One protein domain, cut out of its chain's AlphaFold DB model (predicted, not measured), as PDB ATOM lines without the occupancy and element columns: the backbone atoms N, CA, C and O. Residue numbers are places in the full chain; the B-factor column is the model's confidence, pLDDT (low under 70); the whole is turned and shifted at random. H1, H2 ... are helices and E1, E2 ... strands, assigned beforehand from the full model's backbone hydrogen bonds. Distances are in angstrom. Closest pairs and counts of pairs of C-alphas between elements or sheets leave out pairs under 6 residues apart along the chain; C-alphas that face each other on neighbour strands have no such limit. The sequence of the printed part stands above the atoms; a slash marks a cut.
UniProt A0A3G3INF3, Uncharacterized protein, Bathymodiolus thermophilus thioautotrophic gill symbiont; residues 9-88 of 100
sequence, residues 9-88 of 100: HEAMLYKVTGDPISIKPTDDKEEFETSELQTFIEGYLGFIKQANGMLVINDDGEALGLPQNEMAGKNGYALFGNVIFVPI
ATOM      1  N   HIS A   9       6.951  -2.695  89.071       89.44
ATOM      2  CA  HIS A   9       8.290  -3.277  88.922       89.44
ATOM      3  C   HIS A   9       8.526  -3.957  87.560       89.44
ATOM      4  O   HIS A   9       9.672  -4.199  87.192       89.44
ATOM      5  N   GLU A  10       7.461  -4.272  86.817       92.19
ATOM      6  CA  GLU A  10       7.490  -4.810  85.446       92.19
ATOM      7  C   GLU A  10       7.156  -3.724  84.400       92.19
ATOM      8  O   GLU A  10       6.868  -4.038  83.243       92.19
ATOM      9  N   ALA A  11       7.169  -2.442  84.785       94.38
ATOM     10  CA  ALA A  11       6.859  -1.349  83.877       94.38
ATOM     11  C   ALA A  11       7.944  -1.163  82.803       94.38
ATOM     12  O   ALA A  11       9.151  -1.217  83.059       94.38
ATOM     13  N   MET A  12       7.492  -0.887  81.580       96.75
ATOM     14  CA  MET A  12       8.347  -0.692  80.413       96.75
ATOM     15  C   MET A  12       8.102   0.690  79.817       96.75
ATOM     16  O   MET A  12       6.984   1.005  79.417       96.75
ATOM     17  N   LEU A  13       9.154   1.499  79.724       96.88
ATOM     18  CA  LEU A  13       9.166   2.767  79.007       96.88
ATOM     19  C   LEU A  13       9.519   2.521  77.540       96.88
ATOM     20  O   LEU A  13      10.583   1.999  77.228       96.88
ATOM     21  N   TYR A  14       8.659   2.968  76.640       96.25
ATOM     22  CA  TYR A  14       8.900   3.034  75.211       96.25
ATOM     23  C   TYR A  14       9.175   4.481  74.839       96.25
ATOM     24  O   TYR A  14       8.275   5.326  74.870       96.25
ATOM     25  N   LYS A  15      10.421   4.771  74.460       94.81
ATOM     26  CA  LYS A  15      10.740   6.064  73.847       94.81
ATOM     27  C   LYS A  15      10.059   6.185  72.488       94.81
ATOM     28  O   LYS A  15       9.575   5.191  71.952       94.81
ATOM     29  N   VAL A  16      10.052   7.384  71.914       91.50
ATOM     30  CA  VAL A  16       9.494   7.656  70.574       91.50
ATOM     31  C   VAL A  16       9.921   6.616  69.526       91.50
ATOM     32  O   VAL A  16       9.087   6.168  68.745       91.50
ATOM     33  N   THR A  17      11.189   6.187  69.545       91.44
ATOM     34  CA  THR A  17      11.755   5.174  68.630       91.44
ATOM     35  C   THR A  17      11.130   3.784  68.782       91.44
ATOM     36  O   THR A  17      11.319   2.916  67.938       91.44
ATOM     37  N   GLY A  18      10.369   3.552  69.852       83.69
ATOM     38  CA  GLY A  18       9.748   2.276  70.183       83.69
ATOM     39  C   GLY A  18      10.661   1.314  70.942       83.69
ATOM     40  O   GLY A  18      10.236   0.192  71.213       83.69
ATOM     41  N   ASP A  19      11.879   1.727  71.306       87.69
ATOM     42  CA  ASP A  19      12.795   0.888  72.080       87.69
ATOM     43  C   ASP A  19      12.299   0.716  73.527       87.69
ATOM     44  O   ASP A  19      12.055   1.720  74.210       87.69
ATOM     45  N   PRO A  20      12.163  -0.533  74.011       93.06
ATOM     46  CA  PRO A  20      11.749  -0.807  75.377       93.06
ATOM     47  C   PRO A  20      12.897  -0.586  76.368       93.06
ATOM     48  O   PRO A  20      13.996  -1.118  76.210       93.06
ATOM     49  N   ILE A  21      12.610   0.138  77.445       95.56
ATOM     50  CA  ILE A  21      13.512   0.383  78.569       95.56
ATOM     51  C   ILE A  21      12.789  -0.039  79.842       95.56
ATOM     52  O   ILE A  21      11.737   0.505  80.176       95.56
ATOM     53  N   SER A  22      13.348  -1.002  80.568       94.56
ATOM     54  CA  SER A  22      12.830  -1.362  81.888       94.56
ATOM     55  C   SER A  22      13.056  -0.213  82.865       94.56
ATOM     56  O   SER A  22      14.177   0.283  82.998       94.56
ATOM     57  N   ILE A  23      11.992   0.192  83.551       94.25
ATOM     58  CA  ILE A  23      12.026   1.227  84.584       94.25
ATOM     59  C   ILE A  23      11.513   0.644  85.898       94.25
ATOM     60  O   ILE A  23      10.718  -0.292  85.905       94.25
ATOM     61  N   LYS A  24      11.972   1.201  87.017       91.75
ATOM     62  CA  LYS A  24      11.475   0.856  88.349       91.75
ATOM     63  C   LYS A  24      11.336   2.119  89.199       91.75
ATOM     64  O   LYS A  24      12.090   3.062  88.942       91.75
ATOM     65  N   PRO A  25      10.424   2.143  90.183       90.94
ATOM     66  CA  PRO A  25      10.328   3.256  91.117       90.94
ATOM     67  C   PRO A  25      11.650   3.499  91.852       90.94
ATOM     68  O   PRO A  25      12.403   2.558  92.140       90.94
ATOM     69  N   THR A  26      11.931   4.761  92.163       87.69
ATOM     70  CA  THR A  26      13.097   5.140  92.969       87.69
ATOM     71  C   THR A  26      12.954   4.611  94.404       87.69
ATOM     72  O   THR A  26      11.845   4.406  94.897       87.69
ATOM     73  N   ASP A  27      14.083   4.360  95.076       86.25
ATOM     74  CA  ASP A  27      14.145   3.863  96.462       86.25
ATOM     75  C   ASP A  27      13.421   2.522  96.699       86.25
ATOM     76  O   ASP A  27      12.974   2.241  97.810       86.25
ATOM     77  N   ASP A  28      13.292   1.700  95.650       80.38
ATOM     78  CA  ASP A  28      12.621   0.391  95.677       80.38
ATOM     79  C   ASP A  28      11.174   0.460  96.217       80.38
ATOM     80  O   ASP A  28      10.673  -0.475  96.847       80.38
ATOM     81  N   LYS A  29      10.487   1.580  95.948       87.19
ATOM     82  CA  LYS A  29       9.056   1.759  96.231       87.19
ATOM     83  C   LYS A  29       8.194   0.801  95.400       87.19
ATOM     84  O   LYS A  29       8.572   0.372  94.312       87.19
ATOM     85  N   GLU A  30       6.995   0.508  95.904       85.75
ATOM     86  CA  GLU A  30       6.023  -0.358  95.220       85.75
ATOM     87  C   GLU A  30       5.373   0.313  93.995       85.75
ATOM     88  O   GLU A  30       4.942  -0.379  93.075       85.75
ATOM     89  N   GLU A  31       5.311   1.649  93.962       89.81
ATOM     90  CA  GLU A  31       4.679   2.435  92.897       89.81
ATOM     91  C   GLU A  31       5.529   3.664  92.550       89.81
ATOM     92  O   GLU A  31       6.272   4.166  93.396       89.81
ATOM     93  N   PHE A  32       5.405   4.161  91.316       92.12
ATOM     94  CA  PHE A  32       6.041   5.416  90.913       92.12
ATOM     95  C   PHE A  32       5.308   6.613  91.511       92.12
ATOM     96  O   PHE A  32       4.077   6.669  91.529       92.12
ATOM     97  N   GLU A  33       6.069   7.627  91.902       93.38
ATOM     98  CA  GLU A  33       5.514   8.947  92.149       93.38
ATOM     99  C   GLU A  33       5.060   9.598  90.835       93.38
ATOM    100  O   GLU A  33       5.625   9.386  89.758       93.38
ATOM    101  N   THR A  34       4.051  10.463  90.927       92.94
ATOM    102  CA  THR A  34       3.537  11.239  89.788       92.94
ATOM    103  C   THR A  34       4.652  11.998  89.061       92.94
ATOM    104  O   THR A  34       4.685  12.020  87.834       92.94
ATOM    105  N   SER A  35       5.587  12.583  89.809       94.06
ATOM    106  CA  SER A  35       6.748  13.321  89.295       94.06
ATOM    107  C   SER A  35       7.705  12.438  88.488       94.06
ATOM    108  O   SER A  35       8.239  12.883  87.469       94.06
ATOM    109  N   GLU A  36       7.904  11.184  88.903       94.12
ATOM    110  CA  GLU A  36       8.733  10.221  88.174       94.12
ATOM    111  C   GLU A  36       8.094   9.896  86.825       94.12
ATOM    112  O   GLU A  36       8.743  10.006  85.784       94.12
ATOM    113  N   LEU A  37       6.794   9.584  86.825       95.44
ATOM    114  CA  LEU A  37       6.052   9.315  85.593       95.44
ATOM    115  C   LEU A  37       6.087  10.522  84.650       95.44
ATOM    116  O   LEU A  37       6.404  10.352  83.477       95.44
ATOM    117  N   GLN A  38       5.835  11.733  85.161       95.69
ATOM    118  CA  GLN A  38       5.893  12.973  84.374       95.69
ATOM    119  C   GLN A  38       7.272  13.205  83.756       95.69
ATOM    120  O   GLN A  38       7.371  13.688  82.630       95.69
ATOM    121  N   THR A  39       8.335  12.832  84.469       94.81
ATOM    122  CA  THR A  39       9.705  12.913  83.955       94.81
ATOM    123  C   THR A  39       9.920  11.930  82.806       94.81
ATOM    124  O   THR A  39      10.504  12.296  81.791       94.81
ATOM    125  N   PHE A  40       9.418  10.697  82.922       94.81
ATOM    126  CA  PHE A  40       9.549   9.689  81.866       94.81
ATOM    127  C   PHE A  40       8.725  10.010  80.612       94.81
ATOM    128  O   PHE A  40       9.210   9.787  79.499       94.81
ATOM    129  N   ILE A  41       7.495  10.517  80.773       94.50
ATOM    130  CA  ILE A  41       6.630  10.880  79.637       94.50
ATOM    131  C   ILE A  41       6.842  12.313  79.127       94.50
ATOM    132  O   ILE A  41       6.293  12.682  78.091       94.50
ATOM    133  N   GLU A  42       7.681  13.096  79.810       93.69
ATOM    134  CA  GLU A  42       8.088  14.456  79.432       93.69
ATOM    135  C   GLU A  42       6.905  15.435  79.288       93.69
ATOM    136  O   GLU A  42       6.834  16.218  78.340       93.69
ATOM    137  N   GLY A  43       5.950  15.403  80.225       93.06
ATOM    138  CA  GLY A  43       4.757  16.257  80.175       93.06
ATOM    139  C   GLY A  43       3.668  15.923  81.194       93.06
ATOM    140  O   GLY A  43       3.940  15.397  82.275       93.06
ATOM    141  N   TYR A  44       2.422  16.263  80.860       93.25
ATOM    142  CA  TYR A  44       1.260  15.955  81.693       93.25
ATOM    143  C   TYR A  44       0.795  14.514  81.483       93.25
ATOM    144  O   TYR A  44       0.820  13.990  80.375       93.25
ATOM    145  N   LEU A  45       0.380  13.864  82.571       96.00
ATOM    146  CA  LEU A  45       0.034  12.446  82.555       96.00
ATOM    147  C   LEU A  45      -1.360  12.211  81.985       96.00
ATOM    148  O   LEU A  45      -2.347  12.684  82.547       96.00
ATOM    149  N   GLY A  46      -1.425  11.373  80.958       96.06
ATOM    150  CA  GLY A  46      -2.635  10.682  80.528       96.06
ATOM    151  C   GLY A  46      -2.559   9.198  80.886       96.06
ATOM    152  O   GLY A  46      -1.480   8.600  80.884       96.06
ATOM    153  N   PHE A  47      -3.707   8.584  81.182       95.12
ATOM    154  CA  PHE A  47      -3.800   7.164  81.532       95.12
ATOM    155  C   PHE A  47      -4.841   6.454  80.668       95.12
ATOM    156  O   PHE A  47      -6.024   6.796  80.698       95.12
ATOM    157  N   ILE A  48      -4.421   5.410  79.954       93.50
ATOM    158  CA  ILE A  48      -5.302   4.581  79.122       93.50
ATOM    159  C   ILE A  48      -5.328   3.167  79.696       93.50
ATOM    160  O   ILE A  48      -4.315   2.471  79.724       93.50
ATOM    161  N   LYS A  49      -6.502   2.720  80.147       91.75
ATOM    162  CA  LYS A  49      -6.688   1.367  80.690       91.75
ATOM    163  C   LYS A  49      -6.820   0.346  79.562       91.75
ATOM    164  O   LYS A  49      -7.579   0.555  78.619       91.75
ATOM    165  N   GLN A  50      -6.132  -0.780  79.704       87.88
ATOM    166  CA  GLN A  50      -6.194  -1.926  78.801       87.88
ATOM    167  C   GLN A  50      -6.585  -3.194  79.574       87.88
ATOM    168  O   GLN A  50      -6.535  -3.242  80.801       87.88
ATOM    169  N   ALA A  51      -6.971  -4.250  78.856       87.06
ATOM    170  CA  ALA A  51      -7.357  -5.520  79.477       87.06
ATOM    171  C   ALA A  51      -6.193  -6.229  80.199       87.06
ATOM    172  O   ALA A  51      -6.423  -7.034  81.095       87.06
ATOM    173  N   ASN A  52      -4.951  -5.949  79.799       89.19
ATOM    174  CA  ASN A  52      -3.724  -6.566  80.304       89.19
ATOM    175  C   ASN A  52      -2.803  -5.581  81.047       89.19
ATOM    176  O   ASN A  52      -1.701  -5.964  81.437       89.19
ATOM    177  N   GLY A  53      -3.213  -4.326  81.229       92.38
ATOM    178  CA  GLY A  53      -2.324  -3.289  81.738       92.38
ATOM    179  C   GLY A  53      -2.900  -1.885  81.654       92.38
ATOM    180  O   GLY A  53      -4.093  -1.678  81.434       92.38
ATOM    181  N   MET A  54      -2.021  -0.910  81.812       94.62
ATOM    182  CA  MET A  54      -2.293   0.506  81.634       94.62
ATOM    183  C   MET A  54      -1.162   1.133  80.826       94.62
ATOM    184  O   MET A  54       0.004   0.788  81.012       94.62
ATOM    185  N   LEU A  55      -1.518   2.065  79.950       95.69
ATOM    186  CA  LEU A  55      -0.566   2.955  79.307       95.69
ATOM    187  C   LEU A  55      -0.553   4.291  80.043       95.69
ATOM    188  O   LEU A  55      -1.613   4.867  80.292       95.69
ATOM    189  N   VAL A  56       0.641   4.779  80.356       96.69
ATOM    190  CA  VAL A  56       0.884   6.145  80.823       96.69
ATOM    191  C   VAL A  56       1.503   6.915  79.669       96.69
ATOM    192  O   VAL A  56       2.475   6.454  79.066       96.69
ATOM    193  N   ILE A  57       0.922   8.059  79.336       96.88
ATOM    194  CA  ILE A  57       1.277   8.849  78.155       96.88
ATOM    195  C   ILE A  57       1.461  10.316  78.520       96.88
ATOM    196  O   ILE A  57       1.021  10.757  79.582       96.88
ATOM    197  N   ASN A  58       2.057  11.070  77.603       96.31
ATOM    198  CA  ASN A  58       1.940  12.519  77.595       96.31
ATOM    199  C   ASN A  58       0.592  12.915  76.975       96.31
ATOM    200  O   ASN A  58       0.407  12.746  75.769       96.31
ATOM    201  N   ASP A  59      -0.347  13.401  77.789       95.12
ATOM    202  CA  ASP A  59      -1.705  13.761  77.344       95.12
ATOM    203  C   ASP A  59      -1.687  14.913  76.324       95.12
ATOM    204  O   ASP A  59      -2.448  14.923  75.361       95.12
ATOM    205  N   ASP A  60      -0.725  15.827  76.469       95.44
ATOM    206  CA  ASP A  60      -0.521  16.959  75.563       95.44
ATOM    207  C   ASP A  60       0.403  16.626  74.381       95.44
ATOM    208  O   ASP A  60       0.734  17.506  73.585       95.44
ATOM    209  N   GLY A  61       0.849  15.373  74.238       94.06
ATOM    210  CA  GLY A  61       1.893  15.007  73.279       94.06
ATOM    211  C   GLY A  61       1.563  15.397  71.834       94.06
ATOM    212  O   GLY A  61       2.427  15.904  71.119       94.06
ATOM    213  N   GLU A  62       0.306  15.228  71.415       94.12
ATOM    214  CA  GLU A  62      -0.152  15.639  70.082       94.12
ATOM    215  C   GLU A  62      -0.139  17.166  69.923       94.12
ATOM    216  O   GLU A  62       0.392  17.691  68.945       94.12
ATOM    217  N   ALA A  63      -0.677  17.889  70.909       94.31
ATOM    218  CA  ALA A  63      -0.762  19.349  70.894       94.31
ATOM    219  C   ALA A  63       0.624  20.017  70.917       94.31
ATOM    220  O   ALA A  63       0.813  21.084  70.332       94.31
ATOM    221  N   LEU A  64       1.603  19.369  71.552       93.06
ATOM    222  CA  LEU A  64       3.005  19.783  71.579       93.06
ATOM    223  C   LEU A  64       3.768  19.429  70.291       93.06
ATOM    224  O   LEU A  64       4.934  19.800  70.152       93.06
ATOM    225  N   GLY A  65       3.136  18.725  69.347       94.50
ATOM    226  CA  GLY A  65       3.772  18.287  68.107       94.50
ATOM    227  C   GLY A  65       4.846  17.222  68.330       94.50
ATOM    228  O   GLY A  65       5.799  17.144  67.550       94.50
ATOM    229  N   LEU A  66       4.725  16.422  69.396       94.88
ATOM    230  CA  LEU A  66       5.639  15.312  69.624       94.88
ATOM    231  C   LEU A  66       5.460  14.258  68.522       94.88
ATOM    232  O   LEU A  66       4.349  14.029  68.044       94.88
ATOM    233  N   PRO A  67       6.541  13.584  68.110       95.38
ATOM    234  CA  PRO A  67       6.450  12.483  67.159       95.38
ATOM    235  C   PRO A  67       5.600  11.330  67.711       95.38
ATOM    236  O   PRO A  67       5.614  11.044  68.913       95.38
ATOM    237  N   GLN A  68       4.887  10.636  66.820       96.38
ATOM    238  CA  GLN A  68       4.149   9.428  67.183       96.38
ATOM    239  C   GLN A  68       5.122   8.346  67.664       96.38
ATOM    240  O   GLN A  68       6.157   8.101  67.044       96.38
ATOM    241  N   ASN A  69       4.766   7.676  68.755       96.56
ATOM    242  CA  ASN A  69       5.531   6.561  69.282       96.56
ATOM    243  C   ASN A  69       5.465   5.363  68.324       96.56
ATOM    244  O   ASN A  69       4.374   4.864  68.021       96.56
ATOM    245  N   GLU A  70       6.617   4.862  67.874       95.44
ATOM    246  CA  GLU A  70       6.661   3.773  66.894       95.44
ATOM    247  C   GLU A  70       5.988   2.491  67.390       95.44
ATOM    248  O   GLU A  70       5.296   1.815  66.622       95.44
ATOM    249  N   MET A  71       6.194   2.124  68.660       93.94
ATOM    250  CA  MET A  71       5.606   0.902  69.207       93.94
ATOM    251  C   MET A  71       4.095   1.063  69.408       93.94
ATOM    252  O   MET A  71       3.327   0.152  69.094       93.94
ATOM    253  N   ALA A  72       3.633   2.224  69.869       92.88
ATOM    254  CA  ALA A  72       2.199   2.496  69.935       92.88
ATOM    255  C   ALA A  72       1.556   2.406  68.538       92.88
ATOM    256  O   ALA A  72       0.562   1.699  68.360       92.88
ATOM    257  N   GLY A  73       2.185   3.025  67.529       92.06
ATOM    258  CA  GLY A  73       1.723   3.013  66.139       92.06
ATOM    259  C   GLY A  73       1.645   1.610  65.537       92.06
ATOM    260  O   GLY A  73       0.625   1.248  64.951       92.06
ATOM    261  N   LYS A  74       2.668   0.771  65.751       92.19
ATOM    262  CA  LYS A  74       2.678  -0.642  65.316       92.19
ATOM    263  C   LYS A  74       1.545  -1.472  65.945       92.19
ATOM    264  O   LYS A  74       1.129  -2.460  65.349       92.19
ATOM    265  N   ASN A  75       1.027  -1.064  67.106       88.38
ATOM    266  CA  ASN A  75      -0.122  -1.688  67.777       88.38
ATOM    267  C   ASN A  75      -1.465  -0.982  67.492       88.38
ATOM    268  O   ASN A  75      -2.464  -1.296  68.136       88.38
ATOM    269  N   GLY A  76      -1.506  -0.042  66.543       90.50
ATOM    270  CA  GLY A  76      -2.733   0.650  66.134       90.50
ATOM    271  C   GLY A  76      -3.134   1.837  67.012       90.50
ATOM    272  O   GLY A  76      -4.269   2.297  66.916       90.50
ATOM    273  N   TYR A  77      -2.228   2.348  67.851       91.19
ATOM    274  CA  TYR A  77      -2.480   3.517  68.692       91.19
ATOM    275  C   TYR A  77      -1.816   4.786  68.135       91.19
ATOM    276  O   TYR A  77      -0.653   4.781  67.725       91.19
ATOM    277  N   ALA A  78      -2.540   5.903  68.191       93.62
ATOM    278  CA  ALA A  78      -2.025   7.240  67.894       93.62
ATOM    279  C   ALA A  78      -1.577   7.933  69.192       93.62
ATOM    280  O   ALA A  78      -2.251   8.825  69.691       93.62
ATOM    281  N   LEU A  79      -0.473   7.458  69.783       94.75
ATOM    282  CA  LEU A  79       0.123   8.052  70.987       94.75
ATOM    283  C   LEU A  79       1.406   8.783  70.613       94.75
ATOM    284  O   LEU A  79       2.207   8.261  69.835       94.75
ATOM    285  N   PHE A  80       1.600   9.968  71.181       95.69
ATOM    286  CA  PHE A  80       2.677  10.884  70.820       95.69
ATOM    287  C   PHE A  80       3.640  11.065  71.996       95.69
ATOM    288  O   PHE A  80       3.215  11.215  73.139       95.69
ATOM    289  N   GLY A  81       4.944  11.031  71.712       96.00
ATOM    290  CA  GLY A  81       5.995  11.063  72.728       96.00
ATOM    291  C   GLY A  81       6.325   9.692  73.330       96.00
ATOM    292  O   GLY A  81       6.228   8.645  72.680       96.00
ATOM    293  N   ASN A  82       6.777   9.702  74.582       96.44
ATOM    294  CA  ASN A  82       7.118   8.486  75.313       96.44
ATOM    295  C   ASN A  82       5.856   7.846  75.908       96.44
ATOM    296  O   ASN A  82       4.917   8.532  76.310       96.44
ATOM    297  N   VAL A  83       5.850   6.517  75.984       96.69
ATOM    298  CA  VAL A  83       4.728   5.732  76.510       96.69
ATOM    299  C   VAL A  83       5.260   4.743  77.531       96.69
ATOM    300  O   VAL A  83       6.222   4.039  77.254       96.69
ATOM    301  N   ILE A  84       4.630   4.641  78.694       97.19
ATOM    302  CA  ILE A  84       4.937   3.594  79.671       97.19
ATOM    303  C   ILE A  84       3.824   2.565  79.626       97.19
ATOM    304  O   ILE A  84       2.655   2.922  79.730       97.19
ATOM    305  N   PHE A  85       4.173   1.291  79.519       95.69
ATOM    306  CA  PHE A  85       3.245   0.194  79.743       95.69
ATOM    307  C   PHE A  85       3.453  -0.391  81.136       95.69
ATOM    308  O   PHE A  85       4.578  -0.707  81.521       95.69
ATOM    309  N   VAL A  86       2.355  -0.561  81.867       95.06
ATOM    310  CA  VAL A  86       2.332  -1.128  83.214       95.06
ATOM    311  C   VAL A  86       1.395  -2.334  83.205       95.06
ATOM    312  O   VAL A  86       0.183  -2.153  83.055       95.06
ATOM    313  N   PRO A  87       1.904  -3.568  83.337       93.62
ATOM    314  CA  PRO A  87       1.048  -4.742  83.320       93.62
ATOM    315  C   PRO A  87       0.180  -4.811  84.580       93.62
ATOM    316  O   PRO A  87       0.583  -4.374  85.661       93.62
ATOM    317  N   ILE A  88      -1.021  -5.379  84.456       92.00
ATOM    318  CA  ILE A  88      -1.811  -5.742  85.640       92.00
ATOM    319  C   ILE A  88      -1.245  -7.010  86.276       92.00
ATOM    320  O   ILE A  88      -0.812  -7.939  85.587       92.00
TER     321      ILE A  88
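Overview. This is residues 9 to 88 of the 100 residues of an uncharacterized protein of Bathymodiolus thermophilus thioautotrophic gill symbiont (UniProt A0A3G3INF3). A single strongly turned sheet of five strands makes the body, with the short helix H1 over E4 and the shorter helix H2 off the end of the sheet where E1 ends and E5 begins. From edge to edge the strands' lines turn by 100 degrees, and two strand hairpins, E1 with E2 and E3 with E4, sit on the two sides of the last strand, E5. The printed part has 80 residues with two named helices and five named strands, in the order E1 E2 H1 E3 E4 H2 E5; the sheet runs E2 E1 E5 E4 E3, antiparallel throughout. The class is mixed, helices and strands, with 36 residues, under half, in named elements. The whole is compact, with a radius of gyration of the C-alphas of 11.8 A, and spans 33 by 24 by 21 A.

Arrangement. Start at E5, residues 83 to 87, an inner strand. On one side its neighbour is E4, residues 53 to 58, at 163 degrees; look for N 84 and O 56, 2.8 A apart. E4 forms a hairpin with the edge strand E3, residues 45 to 50, where N 48 and O 55 are 2.9 A apart. On the other side of E5 is E1, residues 12 to 14, at 156 degrees, with N 14 and O 83 at 2.7 A. E1 forms a hairpin with the other edge strand, E2, residues 20 to 22, with N 13 and O 21 at 2.8 A. H1, residues 34 to 41, is on the sheet at a height of 8.2 A, over E4 and only just slantwise to the strands, at 58 degrees to E4 on the local plane. The closest C-alphas of H1 and E4 are those of Ile 41 and Asn 58, 5.4 A apart. H2, residues 70 to 74, only grazes the sheet with residues 70 to 72; its closest C-alpha pair with E1 is Met 71 and Tyr 14, 7.2 A. H1 and H2 are apart. In both helices every O i to N i+4 pair is within hydrogen-bond range.

Along the chain. Find C-alpha 12 at (8.347, -0.692, 80.413), where E1 begins, 6.4 A long; E2 is 6.6 A. H1 begins at C-alpha 34, (3.537, 11.239, 89.788), and runs 10.6 A. E3 measures 16.1 A, E4 16.9 A and H2 6.2 A. E5 runs 13.0 A to C-alpha 87 at (1.048, -4.742, 83.320).

Size, cuts and confidence. The C-alphas farthest apart are those of Asp 27 and Gly 76, 34.9 A. The links E2 to H1 and E4 to H2 are long, with 11 residues each. The printed part has no cut, its mean pLDDT is 93.1, and no printed residue is under 70.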